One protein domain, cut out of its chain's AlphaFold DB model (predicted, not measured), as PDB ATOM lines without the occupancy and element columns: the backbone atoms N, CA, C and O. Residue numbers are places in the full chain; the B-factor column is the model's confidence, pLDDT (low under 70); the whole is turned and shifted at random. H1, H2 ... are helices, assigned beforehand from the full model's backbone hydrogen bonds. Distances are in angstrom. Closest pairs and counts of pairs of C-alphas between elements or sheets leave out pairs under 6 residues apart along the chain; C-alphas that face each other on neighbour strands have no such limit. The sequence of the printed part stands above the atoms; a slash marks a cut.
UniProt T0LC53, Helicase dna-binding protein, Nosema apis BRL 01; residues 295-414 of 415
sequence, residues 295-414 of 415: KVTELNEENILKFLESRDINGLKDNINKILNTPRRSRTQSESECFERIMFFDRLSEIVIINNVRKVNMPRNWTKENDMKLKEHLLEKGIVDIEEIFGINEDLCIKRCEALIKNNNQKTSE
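What this domain is: This is residues 295 to 414 of the 415 residues of the protein "Helicase dna-binding protein" of Nosema apis BRL 01 (UniProt T0LC53). Helix H3 is a beam: H2 makes a corner with its first part, while H4 and H6 pack, crossed, on its last part. The 120 printed residues have six named helices, H1 to H6, and no named strand: all helix, compact, radius of gyration of the C-alphas 15.6 A, spans 42 by 36 by 24 A.

Where its parts are: Find C-alpha 301 at (37.308, 28.094, 118.176), where H1, residues 301 to 308, begins. Then come H2, 314 to 325; H3, 333 to 349, 24.7 A long; H4, 368 to 381; H5, 386 to 390; and H6, 394 to 411, 26.5 A, ending at (32.763, 57.695, 109.932).

How they stand to each other: Start at the hub, H3. It touches H2 about perpendicular, 85 degrees; closest C-alphas Glu 335 and Ile 323, 6.1 A. It touches H4 at Phe 345 and Leu 379, closest C-alphas, 7.0 A, and H6 at Leu 348 and Ile 405, 6.2 A. With 3 C-alpha pairs within 8 A each, H1 only just touches H4 (Asn 303 and Lys 381, 5.8 A) and H5 H6 (Ile 386 and Glu 394, 6.8 A). Each O i to N i+4 pair is within hydrogen-bond range in H1 to H5; in H6, 13 of 14.

The domain as a whole: The printed part has no cut; the H3 to H4 link is long. Residues 311 and 411 to 414 have pLDDT under 70.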
ATOM      1  N   LYS A 295      42.965  35.679 115.464       96.25
ATOM      2  CA  LYS A 295      42.990  35.231 116.862       96.25
ATOM      3  C   LYS A 295      41.882  34.218 117.151       96.25
ATOM      4  O   LYS A 295      40.848  34.206 116.484       96.25
ATOM      5  N   VAL A 296      42.071  33.421 118.200       96.44
ATOM      6  CA  VAL A 296      41.020  32.526 118.695       96.44
ATOM      7  C   VAL A 296      39.928  33.346 119.387       96.44
ATOM      8  O   VAL A 296      40.219  34.190 120.234       96.44
ATOM      9  N   THR A 297      38.680  33.086 119.021       95.94
ATOM     10  CA  THR A 297      37.460  33.692 119.564       95.94
ATOM     11  C   THR A 297      36.397  32.615 119.750       95.94
ATOM     12  O   THR A 297      36.496  31.537 119.171       95.94
ATOM     13  N   GLU A 298      35.334  32.919 120.493       94.50
ATOM     14  CA  GLU A 298      34.204  31.995 120.673       94.50
ATOM     15  C   GLU A 298      33.542  31.590 119.341       94.50
ATOM     16  O   GLU A 298      33.021  30.486 119.231       94.50
ATOM     17  N   LEU A 299      33.605  32.450 118.314       94.75
ATOM     18  CA  LEU A 299      32.996  32.197 117.003       94.75
ATOM     19  C   LEU A 299      33.792  31.208 116.145       94.75
ATOM     20  O   LEU A 299      33.197  30.465 115.369       94.75
ATOM     21  N   ASN A 300      35.124  31.207 116.252       95.31
ATOM     22  CA  ASN A 300      35.990  30.404 115.381       95.31
ATOM     23  C   ASN A 300      36.681  29.232 116.078       95.31
ATOM     24  O   ASN A 300      37.287  28.413 115.389       95.31
ATOM     25  N   GLU A 301      36.590  29.114 117.405       94.75
ATOM     26  CA  GLU A 301      37.308  28.094 118.176       94.75
ATOM     27  C   GLU A 301      37.038  26.669 117.661       94.75
ATOM     28  O   GLU A 301      37.980  25.906 117.441       94.75
ATOM     29  N   GLU A 302      35.778  26.330 117.371       93.00
ATOM     30  CA  GLU A 302      35.417  25.004 116.853       93.00
ATOM     31  C   GLU A 302      36.002  24.743 115.454       93.00
ATOM     32  O   GLU A 302      36.492  23.648 115.171       93.00
ATOM     33  N   ASN A 303      35.994  25.745 114.572       93.56
ATOM     34  CA  ASN A 303      36.536  25.606 113.219       93.56
ATOM     35  C   ASN A 303      38.070  25.558 113.218       93.56
ATOM     36  O   ASN A 303      38.653  24.808 112.438       93.56
ATOM     37  N   ILE A 304      38.724  26.278 114.132       94.38
ATOM     38  CA  ILE A 304      40.171  26.184 114.354       94.38
ATOM     39  C   ILE A 304      40.548  24.785 114.856       94.38
ATOM     40  O   ILE A 304      41.491  24.189 114.340       94.38
ATOM     41  N   LEU A 305      39.803  24.235 115.821       92.25
ATOM     42  CA  LEU A 305      40.017  22.871 116.319       92.25
ATOM     43  C   LEU A 305      39.875  21.833 115.200       92.25
ATOM     44  O   LEU A 305      40.704  20.930 115.087       92.25
ATOM     45  N   LYS A 306      38.866  21.991 114.332       91.19
ATOM     46  CA  LYS A 306      38.698  21.148 113.137       91.19
ATOM     47  C   LYS A 306      39.880  21.280 112.177       91.19
ATOM     48  O   LYS A 306      40.371  20.265 111.702       91.19
ATOM     49  N   PHE A 307      40.357  22.500 111.920       89.75
ATOM     50  CA  PHE A 307      41.478  22.757 111.008       89.75
ATOM     51  C   PHE A 307      42.807  22.177 111.503       89.75
ATOM     52  O   PHE A 307      43.611  21.701 110.707       89.75
ATOM     53  N   LEU A 308      43.052  22.225 112.812       87.50
ATOM     54  CA  LEU A 308      44.288  21.722 113.409       87.50
ATOM     55  C   LEU A 308      44.317  20.200 113.560       87.50
ATOM     56  O   LEU A 308      45.365  19.668 113.922       87.50
ATOM     57  N   GLU A 309      43.173  19.521 113.403       82.31
ATOM     58  CA  GLU A 309      42.972  18.115 113.795       82.31
ATOM     59  C   GLU A 309      43.427  17.823 115.250       82.31
ATOM     60  O   GLU A 309      43.578  16.676 115.673       82.31
ATOM     61  N   SER A 310      43.630  18.883 116.040       71.44
ATOM     62  CA  SER A 310      44.177  18.877 117.391       71.44
ATOM     63  C   SER A 310      43.062  19.173 118.375       71.44
ATOM     64  O   SER A 310      42.234  20.055 118.158       71.44
ATOM     65  N   ARG A 311      43.074  18.472 119.509       65.38
ATOM     66  CA  ARG A 311      42.175  18.762 120.636       65.38
ATOM     67  C   ARG A 311      42.714  19.848 121.571       65.38
ATOM     68  O   ARG A 311      42.021  20.213 122.514       65.38
ATOM     69  N   ASP A 312      43.934  20.335 121.341       80.38
ATOM     70  CA  ASP A 312      44.578  21.358 122.166       80.38
ATOM     71  C   ASP A 312      44.961  22.589 121.330       80.38
ATOM     72  O   ASP A 312      45.701  22.493 120.348       80.38
ATOM     73  N   ILE A 313      44.445  23.746 121.747       89.31
ATOM     74  CA  ILE A 313      44.658  25.076 121.152       89.31
ATOM     75  C   ILE A 313      45.392  26.023 122.103       89.31
ATOM     76  O   ILE A 313      45.631  27.178 121.749       89.31
ATOM     77  N   ASN A 314      45.748  25.574 123.309       90.25
ATOM     78  CA  ASN A 314      46.381  26.441 124.301       90.25
ATOM     79  C   ASN A 314      47.733  26.957 123.797       90.25
ATOM     80  O   ASN A 314      47.990  28.153 123.874       90.25
ATOM     81  N   GLY A 315      48.527  26.100 123.145       88.94
ATOM     82  CA  GLY A 315      49.786  26.518 122.518       88.94
ATOM     83  C   GLY A 315      49.605  27.604 121.450       88.94
ATOM     84  O   GLY A 315      50.411  28.532 121.374       88.94
ATOM     85  N   LEU A 316      48.516  27.546 120.673       92.50
ATOM     86  CA  LEU A 316      48.167  28.592 119.707       92.50
ATOM     87  C   LEU A 316      47.772  29.894 120.422       92.50
ATOM     88  O   LEU A 316      48.256  30.963 120.048       92.50
ATOM     89  N   LYS A 317      46.923  29.813 121.458       95.19
ATOM     90  CA  LYS A 317      46.512  30.967 122.282       95.19
ATOM     91  C   LYS A 317      47.735  31.654 122.908       95.19
ATOM     92  O   LYS A 317      47.866  32.875 122.814       95.19
ATOM     93  N   ASP A 318      48.669  30.884 123.457       94.44
ATOM     94  CA  ASP A 318      49.918  31.389 124.036       94.44
ATOM     95  C   ASP A 318      50.820  32.051 122.986       94.44
ATOM     96  O   ASP A 318      51.363  33.134 123.224       94.44
ATOM     97  N   ASN A 319      50.945  31.446 121.800       93.94
ATOM     98  CA  ASN A 319      51.706  32.016 120.688       93.94
ATOM     99  C   ASN A 319      51.109  33.359 120.221       93.94
ATOM    100  O   ASN A 319      51.839  34.344 120.095       93.94
ATOM    101  N   ILE A 320      49.783  33.442 120.067       96.25
ATOM    102  CA  ILE A 320      49.070  34.686 119.735       96.25
ATOM    103  C   ILE A 320      49.324  35.758 120.800       96.25
ATOM    104  O   ILE A 320      49.707  36.883 120.470       96.25
ATOM    105  N   ASN A 321      49.170  35.412 122.081       96.69
ATOM    106  CA  ASN A 321      49.419  36.332 123.191       96.69
ATOM    107  C   ASN A 321      50.864  36.843 123.187       96.69
ATOM    108  O   ASN A 321      51.108  38.036 123.386       96.69
ATOM    109  N   LYS A 322      51.836  35.970 122.907       96.00
ATOM    110  CA  LYS A 322      53.238  36.363 122.739       96.00
ATOM    111  C   LYS A 322      53.400  37.356 121.582       96.00
ATOM    112  O   LYS A 322      54.044  38.387 121.769       96.00
ATOM    113  N   ILE A 323      52.814  37.100 120.411       95.94
ATOM    114  CA  ILE A 323      52.909  37.995 119.241       95.94
ATOM    115  C   ILE A 323      52.334  39.386 119.550       95.94
ATOM    116  O   ILE A 323      52.969  40.402 119.240       95.94
ATOM    117  N   LEU A 324      51.160  39.436 120.187       95.94
ATOM    118  CA  LEU A 324      50.484  40.682 120.562       95.94
ATOM    119  C   LEU A 324      51.314  41.513 121.551       95.94
ATOM    120  O   LEU A 324      51.419  42.730 121.388       95.94
ATOM    121  N   ASN A 325      51.963  40.853 122.515       96.06
ATOM    122  CA  ASN A 325      52.769  41.508 123.546       96.06
ATOM    123  C   ASN A 325      54.197  41.864 123.091       96.06
ATOM    124  O   ASN A 325      54.832  42.741 123.679       96.06
ATOM    125  N   THR A 326      54.720  41.230 122.036       94.56
ATOM    126  CA  THR A 326      56.040  41.565 121.478       94.56
ATOM    127  C   THR A 326      56.000  42.940 120.798       94.56
ATOM    128  O   THR A 326      55.163  43.154 119.924       94.56
ATOM    129  N   PRO A 327      56.910  43.885 121.111       94.19
ATOM    130  CA  PRO A 327      56.976  45.181 120.434       94.19
ATOM    131  C   PRO A 327      57.258  45.052 118.930       94.19
ATOM    132  O   PRO A 327      58.075  44.230 118.526       94.19
ATOM    133  N   ARG A 328      56.694  45.946 118.101       91.00
ATOM    134  CA  ARG A 328      56.839  45.926 116.625       91.00
ATOM    135  C   ARG A 328      58.284  45.771 116.129       91.00
ATOM    136  O   ARG A 328      58.518  45.047 115.176       91.00
ATOM    137  N   ARG A 329      59.252  46.426 116.780       91.06
ATOM    138  CA  ARG A 329      60.685  46.375 116.413       91.06
ATOM    139  C   ARG A 329      61.374  45.036 116.700       91.06
ATOM    140  O   ARG A 329      62.484  44.822 116.236       91.06
ATOM    141  N   SER A 330      60.757  44.202 117.532       93.00
ATOM    142  CA  SER A 330      61.311  42.933 118.014       93.00
ATOM    143  C   SER A 330      60.645  41.722 117.367       93.00
ATOM    144  O   SER A 330      61.097  40.607 117.606       93.00
ATOM    145  N   ARG A 331      59.592  41.935 116.569       90.75
ATOM    146  CA  ARG A 331      58.906  40.871 115.842       90.75
ATOM    147  C   ARG A 331      59.749  40.407 114.666       90.75
ATOM    148  O   ARG A 331      60.354  41.219 113.964       90.75
ATOM    149  N   THR A 332      59.739  39.107 114.416       91.56
ATOM    150  CA  THR A 332      60.197  38.562 113.139       91.56
ATOM    151  C   THR A 332      59.255  38.989 112.002       91.56
ATOM    152  O   THR A 332      58.180  39.560 112.226       91.56
ATOM    153  N   GLN A 333      59.648  38.717 110.756       91.19
ATOM    154  CA  GLN A 333      58.795  38.974 109.592       91.19
ATOM    155  C   GLN A 333      57.468  38.201 109.687       91.19
ATOM    156  O   GLN A 333      56.403  38.795 109.531       91.19
ATOM    157  N   SER A 334      57.521  36.911 110.032       90.44
ATOM    158  CA  SER A 334      56.327  36.073 110.187       90.44
ATOM    159  C   SER A 334      55.450  36.519 111.358       90.44
ATOM    160  O   SER A 334      54.234  36.593 111.218       90.44
ATOM    161  N   GLU A 335      56.041  36.894 112.498       93.88
ATOM    162  CA  GLU A 335      55.288  37.446 113.634       93.88
ATOM    163  C   GLU A 335      54.606  38.774 113.277       93.88
ATOM    164  O   GLU A 335      53.511  39.058 113.762       93.88
ATOM    165  N   SER A 336      55.228  39.588 112.420       94.94
ATOM    166  CA  SER A 336      54.639  40.842 111.939       94.94
ATOM    167  C   SER A 336      53.439  40.591 111.025       94.94
ATOM    168  O   SER A 336      52.411  41.240 111.190       94.94
ATOM    169  N   GLU A 337      53.533  39.624 110.113       95.94
ATOM    170  CA  GLU A 337      52.415  39.206 109.254       95.94
ATOM    171  C   GLU A 337      51.251  38.635 110.070       95.94
ATOM    172  O   GLU A 337      50.106  39.050 109.881       95.94
ATOM    173  N   CYS A 338      51.548  37.753 111.031       97.38
ATOM    174  CA  CYS A 338      50.561  37.231 111.972       97.38
ATOM    175  C   CYS A 338      49.879  38.357 112.751       97.38
ATOM    176  O   CYS A 338      48.655  38.372 112.862       97.38
ATOM    177  N   PHE A 339      50.651  39.319 113.268       97.88
ATOM    178  CA  PHE A 339      50.104  40.465 113.989       97.88
ATOM    179  C   PHE A 339      49.138  41.277 113.117       97.88
ATOM    180  O   PHE A 339      48.024  41.562 113.548       97.88
ATOM    181  N   GLU A 340      49.526  41.620 111.886       96.56
ATOM    182  CA  GLU A 340      48.647  42.357 110.968       96.56
ATOM    183  C   GLU A 340      47.382  41.560 110.627       96.56
ATOM    184  O   GLU A 340      46.291  42.132 110.593       96.56
ATOM    185  N   ARG A 341      47.486  40.234 110.447       97.12
ATOM    186  CA  ARG A 341      46.312  39.383 110.215       97.12
ATOM    187  C   ARG A 341      45.384  39.336 111.430       97.12
ATOM    188  O   ARG A 341      44.174  39.438 111.253       97.12
ATOM    189  N   ILE A 342      45.919  39.236 112.647       97.69
ATOM    190  CA  ILE A 342      45.115  39.306 113.879       97.69
ATOM    191  C   ILE A 342      44.366  40.642 113.936       97.69
ATOM    192  O   ILE A 342      43.148  40.660 114.096       97.69
ATOM    193  N   MET A 343      45.069  41.756 113.712       96.62
ATOM    194  CA  MET A 343      44.457  43.088 113.713       96.62
ATOM    195  C   MET A 343      43.416  43.265 112.599       96.62
ATOM    196  O   MET A 343      42.446  43.998 112.784       96.62
ATOM    197  N   PHE A 344      43.598  42.620 111.444       96.75
ATOM    198  CA  PHE A 344      42.615  42.613 110.363       96.75
ATOM    199  C   PHE A 344      41.288  41.983 110.811       96.75
ATOM    200  O   PHE A 344      40.242  42.606 110.632       96.75
ATOM    201  N   PHE A 345      41.325  40.799 111.429       97.19
ATOM    202  CA  PHE A 345      40.117  40.137 111.934       97.19
ATOM    203  C   PHE A 345      39.473  40.907 113.091       97.19
ATOM    204  O   PHE A 345      38.249  41.040 113.125       97.19
ATOM    205  N   ASP A 346      40.277  41.493 113.980       95.56
ATOM    206  CA  ASP A 346      39.776  42.320 115.082       95.56
ATOM    207  C   ASP A 346      38.995  43.528 114.561       95.56
ATOM    208  O   ASP A 346      37.827  43.708 114.902       95.56
ATOM    209  N   ARG A 347      39.577  44.287 113.629       95.81
ATOM    210  CA  ARG A 347      38.896  45.427 112.996       95.81
ATOM    211  C   ARG A 347      37.678  45.005 112.182       95.81
ATOM    212  O   ARG A 347      36.709  45.752 112.092       95.81
ATOM    213  N   LEU A 348      37.712  43.824 111.562       94.56
ATOM    214  CA  LEU A 348      36.558  43.283 110.847       94.56
ATOM    215  C   LEU A 348      35.403  42.990 111.816       94.56
ATOM    216  O   LEU A 348      34.250  43.263 111.484       94.56
ATOM    217  N   SER A 349      35.704  42.482 113.016       93.62
ATOM    218  CA  SER A 349      34.705  42.183 114.048       93.62
ATOM    219  C   SER A 349      33.971  43.434 114.548       93.62
ATOM    220  O   SER A 349      32.756  43.385 114.748       93.62
ATOM    221  N   GLU A 350      34.668  44.572 114.618       92.62
ATOM    222  CA  GLU A 350      34.141  45.874 115.058       92.62
ATOM    223  C   GLU A 350      33.107  46.485 114.090       92.62
ATOM    224  O   GLU A 350      32.367  47.399 114.459       92.62
ATOM    225  N   ILE A 351      33.011  45.997 112.846       89.75
ATOM    226  CA  ILE A 351      32.058  46.530 111.862       89.75
ATOM    227  C   ILE A 351      30.635  46.087 112.211       89.75
ATOM    228  O   ILE A 351      30.195  45.012 111.810       89.75
ATOM    229  N   VAL A 352      29.869  46.924 112.904       84.00
ATOM    230  CA  VAL A 352      28.460  46.624 113.227       84.00
ATOM    231  C   VAL A 352      27.543  46.822 112.013       84.00
ATOM    232  O   VAL A 352      26.617  46.043 111.803       84.00
ATOM    233  N   ILE A 353      27.805  47.841 111.185       83.38
ATOM    234  CA  ILE A 353      26.955  48.208 110.044       83.38
ATOM    235  C   ILE A 353      27.780  48.276 108.758       83.38
ATOM    236  O   ILE A 353      28.768  49.004 108.663       83.38
ATOM    237  N   ILE A 354      27.323  47.573 107.718       84.25
ATOM    238  CA  ILE A 354      27.988  47.569 106.412       84.25
ATOM    239  C   ILE A 354      27.585  48.795 105.589       84.25
ATOM    240  O   ILE A 354      26.492  48.906 105.016       84.25
ATOM    241  N   ASN A 355      28.527  49.729 105.510       81.31
ATOM    242  CA  ASN A 355      28.427  50.922 104.686       81.31
ATOM    243  C   ASN A 355      28.657  50.617 103.196       81.31
ATOM    244  O   ASN A 355      29.319  49.652 102.822       81.31
ATOM    245  N   ASN A 356      28.123  51.473 102.319       79.94
ATOM    246  CA  ASN A 356      28.327  51.333 100.876       79.94
ATOM    247  C   ASN A 356      29.801  51.549 100.507       79.94
ATOM    248  O   ASN A 356      30.345  52.628 100.732       79.94
ATOM    249  N   VAL A 357      30.413  50.544  99.876       83.38
ATOM    250  CA  VAL A 357      31.783  50.591  99.344       83.38
ATOM    251  C   VAL A 357      31.777  50.213  97.866       83.38
ATOM    252  O   VAL A 357      31.059  49.296  97.456       83.38
ATOM    253  N   ARG A 358      32.602  50.898  97.059       82.62
ATOM    254  CA  ARG A 358      32.739  50.648  95.612       82.62
ATOM    255  C   ARG A 358      33.004  49.164  95.329       82.62
ATOM    256  O   ARG A 358      33.875  48.556  95.944       82.62
ATOM    257  N   LYS A 359      32.252  48.587  94.389       83.00
ATOM    258  CA  LYS A 359      32.358  47.178  93.981       83.00
ATOM    259  C   LYS A 359      33.464  47.015  92.935       83.00
ATOM    260  O   LYS A 359      33.188  46.966  91.742       83.00
ATOM    261  N   VAL A 360      34.718  47.003  93.374       83.94
ATOM    262  CA  VAL A 360      35.868  46.783  92.483       83.94
ATOM    263  C   VAL A 360      36.079  45.279  92.326       83.94
ATOM    264  O   VAL A 360      36.296  44.602  93.322       83.94
ATOM    265  N   ASN A 361      35.992  44.769  91.094       84.94
ATOM    266  CA  ASN A 361      36.201  43.355  90.739       84.94
ATOM    267  C   ASN A 361      35.316  42.341  91.488       84.94
ATOM    268  O   ASN A 361      35.624  41.155  91.497       84.94
ATOM    269  N   MET A 362      34.207  42.784  92.082       90.06
ATOM    270  CA  MET A 362      33.259  41.889  92.747       90.06
ATOM    271  C   MET A 362      32.327  41.212  91.732       90.06
ATOM    272  O   MET A 362      32.034  41.806  90.685       90.06
ATOM    273  N   PRO A 363      31.790  40.018  92.047       89.56
ATOM    274  CA  PRO A 363      30.754  39.378  91.246       89.56
ATOM    275  C   PRO A 363      29.584  40.325  90.938       89.56
ATOM    276  O   PRO A 363      29.207  41.166  91.758       89.56
ATOM    277  N   ARG A 364      28.967  40.181  89.756       85.06
ATOM    278  CA  ARG A 364      27.907  41.098  89.273       85.06
ATOM    279  C   ARG A 364      26.742  41.251  90.258       85.06
ATOM    280  O   ARG A 364      26.203  42.346  90.402       85.06
ATOM    281  N   ASN A 365      26.412  40.177  90.972       86.12
ATOM    282  CA  ASN A 365      25.292  40.119  91.909       86.12
ATOM    283  C   ASN A 365      25.705  40.437  93.356       86.12
ATOM    284  O   ASN A 365      24.945  40.164  94.276       86.12
ATOM    285  N   TRP A 366      26.898  40.995  93.586       91.06
ATOM    286  CA  TRP A 366      27.389  41.258  94.937       91.06
ATOM    287  C   TRP A 366      26.592  42.370  95.623       91.06
ATOM    288  O   TRP A 366      26.524  43.496  95.121       91.06
ATOM    289  N   THR A 367      26.008  42.087  96.781       90.56
ATOM    290  CA  THR A 367      25.191  43.021  97.572       90.56
ATOM    291  C   THR A 367      25.783  43.257  98.964       90.56
ATOM    292  O   THR A 367      26.766  42.629  99.348       90.56
ATOM    293  N   LYS A 368      25.167  44.152  99.749       88.75
ATOM    294  CA  LYS A 368      25.513  44.317 101.171       88.75
ATOM    295  C   LYS A 368      25.279  43.043 101.982       88.75
ATOM    296  O   LYS A 368      25.996  42.797 102.940       88.75
ATOM    297  N   GLU A 369      24.286  42.241 101.600       90.69
ATOM    298  CA  GLU A 369      24.025  40.953 102.242       90.69
ATOM    299  C   GLU A 369      25.182  39.979 101.985       90.69
ATOM    300  O   GLU A 369      25.580  39.252 102.886       90.69
ATOM    301  N   ASN A 370      25.788  40.018 100.792       92.56
ATOM    302  CA  ASN A 370      27.000  39.249 100.509       92.56
ATOM    303  C   ASN A 370      28.187  39.725 101.351       92.56
ATOM    304  O   ASN A 370      28.923  38.885 101.851       92.56
ATOM    305  N   ASP A 371      28.357  41.038 101.546       93.69
ATOM    306  CA  ASP A 371      29.390  41.561 102.452       93.69
ATOM    307  C   ASP A 371      29.157  41.101 103.902       93.69
ATOM    308  O   ASP A 371      30.120  40.790 104.600       93.69
ATOM    309  N   MET A 372      27.897  41.023 104.351       92.69
ATOM    310  CA  MET A 372      27.555  40.551 105.700       92.69
ATOM    311  C   MET A 372      27.845  39.064 105.859       92.69
ATOM    312  O   MET A 372      28.560  38.683 106.780       92.69
ATOM    313  N   LYS A 373      27.392  38.243 104.905       94.31
ATOM    314  CA  LYS A 373      27.691  36.806 104.874       94.31
ATOM    315  C   LYS A 373      29.190  36.543 104.796       94.31
ATOM    316  O   LYS A 373      29.679  35.638 105.458       94.31
ATOM    317  N   LEU A 374      29.925  37.342 104.020       95.00
ATOM    318  CA  LEU A 374      31.380  37.244 103.938       95.00
ATOM    319  C   LEU A 374      32.024  37.568 105.287       95.00
ATOM    320  O   LEU A 374      32.875  36.816 105.746       95.00
ATOM    321  N   LYS A 375      31.610  38.661 105.941       95.12
ATOM    322  CA  LYS A 375      32.099  39.035 107.275       95.12
ATOM    323  C   LYS A 375      31.845  37.917 108.291       95.12
ATOM    324  O   LYS A 375      32.774  37.520 108.986       95.12
ATOM    325  N   GLU A 376      30.612  37.427 108.381       95.00
ATOM    326  CA  GLU A 376      30.220  36.357 109.307       95.00
ATOM    327  C   GLU A 376      31.020  35.079 109.043       95.00
ATOM    328  O   GLU A 376      31.633  34.541 109.963       95.00
ATOM    329  N   HIS A 377      31.121  34.665 107.776       96.31
ATOM    330  CA  HIS A 377      31.913  33.500 107.382       96.31
ATOM    331  C   HIS A 377      33.385  33.650 107.761       96.31
ATOM    332  O   HIS A 377      33.969  32.718 108.298       96.31
ATOM    333  N   LEU A 378      33.995  34.814 107.530       96.19
ATOM    334  CA  LEU A 378      35.389  35.053 107.901       96.19
ATOM    335  C   LEU A 378      35.600  34.985 109.418       96.19
ATOM    336  O   LEU A 378      36.588  34.412 109.867       96.19
ATOM    337  N   LEU A 379      34.687  35.551 110.209       96.19
ATOM    338  CA  LEU A 379      34.801  35.542 111.669       96.19
ATOM    339  C   LEU A 379      34.580  34.155 112.279       96.19
ATOM    340  O   LEU A 379      35.136  33.886 113.337       96.19
ATOM    341  N   GLU A 380      33.800  33.290 111.630       96.12
ATOM    342  CA  GLU A 380      33.495  31.941 112.116       96.12
ATOM    343  C   GLU A 380      34.453  30.879 111.544       96.12
ATOM    344  O   GLU A 380      34.980  30.036 112.269       96.12
ATOM    345  N   LYS A 381      34.701  30.913 110.233       95.62
ATOM    346  CA  LYS A 381      35.408  29.874 109.464       95.62
ATOM    347  C   LYS A 381      36.736  30.341 108.873       95.62
ATOM    348  O   LYS A 381      37.425  29.553 108.228       95.62
ATOM    349  N   GLY A 382      37.118  31.597 109.092       95.50
ATOM    350  CA  GLY A 382      38.344  32.153 108.532       95.50
ATOM    351  C   GLY A 382      38.314  32.244 107.006       95.50
ATOM    352  O   GLY A 382      37.270  32.178 106.358       95.50
ATOM    353  N   ILE A 383      39.494  32.390 106.405       94.50
ATOM    354  CA  ILE A 383      39.691  32.463 104.949       94.50
ATOM    355  C   ILE A 383      39.837  31.048 104.367       94.50
ATOM    356  O   ILE A 383      40.824  30.703 103.705       94.50
ATOM    357  N   VAL A 384      38.848  30.210 104.664       91.62
ATOM    358  CA  VAL A 384      38.727  28.829 104.191       91.62
ATOM    359  C   VAL A 384      37.516  28.750 103.258       91.62
ATOM    360  O   VAL A 384      36.502  29.409 103.500       91.62
ATOM    361  N   ASP A 385      37.664  28.026 102.147       91.44
ATOM    362  CA  ASP A 385      36.624  27.771 101.133       91.44
ATOM    363  C   ASP A 385      35.963  29.025 100.522       91.44
ATOM    364  O   ASP A 385      34.858  28.981  99.980       91.44
ATOM    365  N   ILE A 386      36.648  30.175 100.575       93.50
ATOM    366  CA  ILE A 386      36.115  31.459 100.085       93.50
ATOM    367  C   ILE A 386      35.801  31.412  98.586       93.50
ATOM    368  O   ILE A 386      34.779  31.950  98.151       93.50
ATOM    369  N   GLU A 387      36.654  30.763  97.796       91.94
ATOM    370  CA  GLU A 387      36.460  30.660  96.350       91.94
ATOM    371  C   GLU A 387      35.224  29.825  96.003       91.94
ATOM    372  O   GLU A 387      34.443  30.226  95.142       91.94
ATOM    373  N   GLU A 388      34.990  28.731  96.730       92.69
ATOM    374  CA  GLU A 388      33.829  27.859  96.535       92.69
ATOM    375  C   GLU A 388      32.519  28.552  96.937       92.69
ATOM    376  O   GLU A 388      31.531  28.498  96.206       92.69
ATOM    377  N   ILE A 389      32.510  29.251  98.077       92.69
ATOM    378  CA  ILE A 389      31.282  29.820  98.651       92.69
ATOM    379  C   ILE A 389      30.922  31.168  98.018       92.69
ATOM    380  O   ILE A 389      29.748  31.458  97.775       92.69
ATOM    381  N   PHE A 390      31.920  32.017  97.760       93.00
ATOM    382  CA  PHE A 390      31.708  33.406  97.343       93.00
ATOM    383  C   PHE A 390      32.170  33.700  95.912       93.00
ATOM    384  O   PHE A 390      31.886  34.791  95.405       93.00
ATOM    385  N   GLY A 391      32.861  32.769  95.245       91.25
ATOM    386  CA  GLY A 391      33.371  32.969  93.884       91.25
ATOM    387  C   GLY A 391      34.440  34.061  93.791       91.25
ATOM    388  O   GLY A 391      34.567  34.711  92.751       91.25
ATOM    389  N   ILE A 392      35.161  34.319  94.887       93.69
ATOM    390  CA  ILE A 392      36.258  35.292  94.964       93.69
ATOM    391  C   ILE A 392      37.496  34.630  95.567       93.69
ATOM    392  O   ILE A 392      37.382  33.766  96.427       93.69
ATOM    393  N   ASN A 393      38.686  35.048  95.145       93.00
ATOM    394  CA  ASN A 393      39.931  34.546  95.730       93.00
ATOM    395  C   ASN A 393      40.283  35.263  97.050       93.00
ATOM    396  O   ASN A 393      39.701  36.299  97.388       93.00
ATOM    397  N   GLU A 394      41.256  34.716  97.789       92.31
ATOM    398  CA  GLU A 394      41.708  35.255  99.085       92.31
ATOM    399  C   GLU A 394      42.131  36.732  98.985       92.31
ATOM    400  O   GLU A 394      41.686  37.554  99.785       92.31
ATOM    401  N   ASP A 395      42.897  37.108  97.959       91.81
ATOM    402  CA  ASP A 395      43.357  38.490  97.773       91.81
ATOM    403  C   ASP A 395      42.207  39.485  97.588       91.81
ATOM    404  O   ASP A 395      42.223  40.589  98.141       91.81
ATOM    405  N   LEU A 396      41.206  39.126  96.778       93.06
ATOM    406  CA  LEU A 396      40.042  39.970  96.539       93.06
ATOM    407  C   LEU A 396      39.167  40.062  97.792       93.06
ATOM    408  O   LEU A 396      38.671  41.145  98.105       93.06
ATOM    409  N   CYS A 397      39.028  38.957  98.527       93.88
ATOM    410  CA  CYS A 397      38.353  38.911  99.818       93.88
ATOM    411  C   CYS A 397      39.000  39.873 100.826       93.88
ATOM    412  O   CYS A 397      38.316  40.740 101.375       93.88
ATOM    413  N   ILE A 398      40.323  39.792 101.009       93.56
ATOM    414  CA  ILE A 398      41.069  40.670 101.922       93.56
ATOM    415  C   ILE A 398      40.889  42.135 101.516       93.56
ATOM    416  O   ILE A 398      40.453  42.946 102.332       93.56
ATOM    417  N   LYS A 399      41.111  42.474 100.237       93.25
ATOM    418  CA  LYS A 399      40.938  43.849  99.727       93.25
ATOM    419  C   LYS A 399      39.518  44.373  99.930       93.25
ATOM    420  O   LYS A 399      39.328  45.558 100.219       93.25
ATOM    421  N   ARG A 400      38.506  43.514  99.767       93.75
ATOM    422  CA  ARG A 400      37.106  43.885  99.993       93.75
ATOM    423  C   ARG A 400      36.876  44.240 101.459       93.75
ATOM    424  O   ARG A 400      36.332  45.309 101.730       93.75
ATOM    425  N   CYS A 401      37.328  43.396 102.382       93.31
ATOM    426  CA  CYS A 401      37.205  43.621 103.820       93.31
ATOM    427  C   CYS A 401      38.009  44.837 104.299       93.31
ATOM    428  O   CYS A 401      37.483  45.643 105.059       93.31
ATOM    429  N   GLU A 402      39.226  45.056 103.800       93.12
ATOM    430  CA  GLU A 402      40.011  46.263 104.101       93.12
ATOM    431  C   GLU A 402      39.283  47.546 103.683       93.12
ATOM    432  O   GLU A 402      39.284  48.540 104.413       93.12
ATOM    433  N   ALA A 403      38.615  47.529 102.526       91.62
ATOM    434  CA  ALA A 403      37.822  48.662 102.068       91.62
ATOM    435  C   ALA A 403      36.590  48.910 102.962       91.62
ATOM    436  O   ALA A 403      36.226  50.068 103.184       91.62
ATOM    437  N   LEU A 404      35.975  47.849 103.502       91.44
ATOM    438  CA  LEU A 404      34.901  47.953 104.499       91.44
ATOM    439  C   LEU A 404      35.421  48.548 105.817       91.44
ATOM    440  O   LEU A 404      34.834  49.509 106.314       91.44
ATOM    441  N   ILE A 405      36.549  48.044 106.331       91.62
ATOM    442  CA  ILE A 405      37.198  48.524 107.564       91.62
ATOM    443  C   ILE A 405      37.544  50.013 107.445       91.62
ATOM    444  O   ILE A 405      37.194  50.814 108.310       91.62
ATOM    445  N   LYS A 406      38.191  50.418 106.346       89.31
ATOM    446  CA  LYS A 406      38.599  51.813 106.130       89.31
ATOM    447  C   LYS A 406      37.407  52.772 106.118       89.31
ATOM    448  O   LYS A 406      37.496  53.859 106.684       89.31
ATOM    449  N   ASN A 407      36.306  52.375 105.483       86.38
ATOM    450  CA  ASN A 407      35.089  53.183 105.420       86.38
ATOM    451  C   ASN A 407      34.389  53.283 106.787       86.38
ATOM    452  O   ASN A 407      33.761  54.295 107.080       86.38
ATOM    453  N   ASN A 408      34.502  52.246 107.625       82.19
ATOM    454  CA  ASN A 408      33.977  52.267 108.989       82.19
ATOM    455  C   ASN A 408      34.740  53.276 109.864       82.19
ATOM    456  O   ASN A 408      34.123  54.148 110.466       82.19
ATOM    457  N   ASN A 409      36.078  53.232 109.830       75.12
ATOM    458  CA  ASN A 409      36.932  54.111 110.640       75.12
ATOM    459  C   ASN A 409      36.783  55.601 110.287       75.12
ATOM    460  O   ASN A 409      36.891  56.456 111.165       75.12
ATOM    461  N   GLN A 410      36.542  55.922 109.012       70.38
ATOM    462  CA  GLN A 410      36.345  57.307 108.568       70.38
ATOM    463  C   GLN A 410      35.089  57.941 109.172       70.38
ATOM    464  O   GLN A 410      35.134  59.107 109.535       70.38
ATOM    465  N   LYS A 411      34.009  57.174 109.356       59.56
ATOM    466  CA  LYS A 411      32.763  57.695 109.932       59.56
ATOM    467  C   LYS A 411      32.816  57.861 111.447       59.56
ATOM    468  O   LYS A 411      32.363  58.874 111.948       59.56
ATOM    469  N   THR A 412      33.447  56.937 112.169       58.09
ATOM    470  CA  THR A 412      33.669  57.073 113.624       58.09
ATOM    471  C   THR A 412      34.623  58.209 114.008       58.09
ATOM    472  O   THR A 412      34.777  58.485 115.188       58.09
ATOM    473  N   SER A 413      35.312  58.822 113.038       54.53
ATOM    474  CA  SER A 413      36.177  59.992 113.260       54.53
ATOM    475  C   SER A 413      35.459  61.326 112.991       54.53
ATOM    476  O   SER A 413      36.033  62.382 113.252       54.53
ATOM    477  N   GLU A 414      34.266  61.276 112.390       47.66
ATOM    478  CA  GLU A 414      33.443  62.434 112.011       47.66
ATOM    479  C   GLU A 414      32.266  62.673 112.979       47.66
ATOM    480  O   GLU A 414      31.656  63.742 112.916       47.66
TER     481      GLU A 414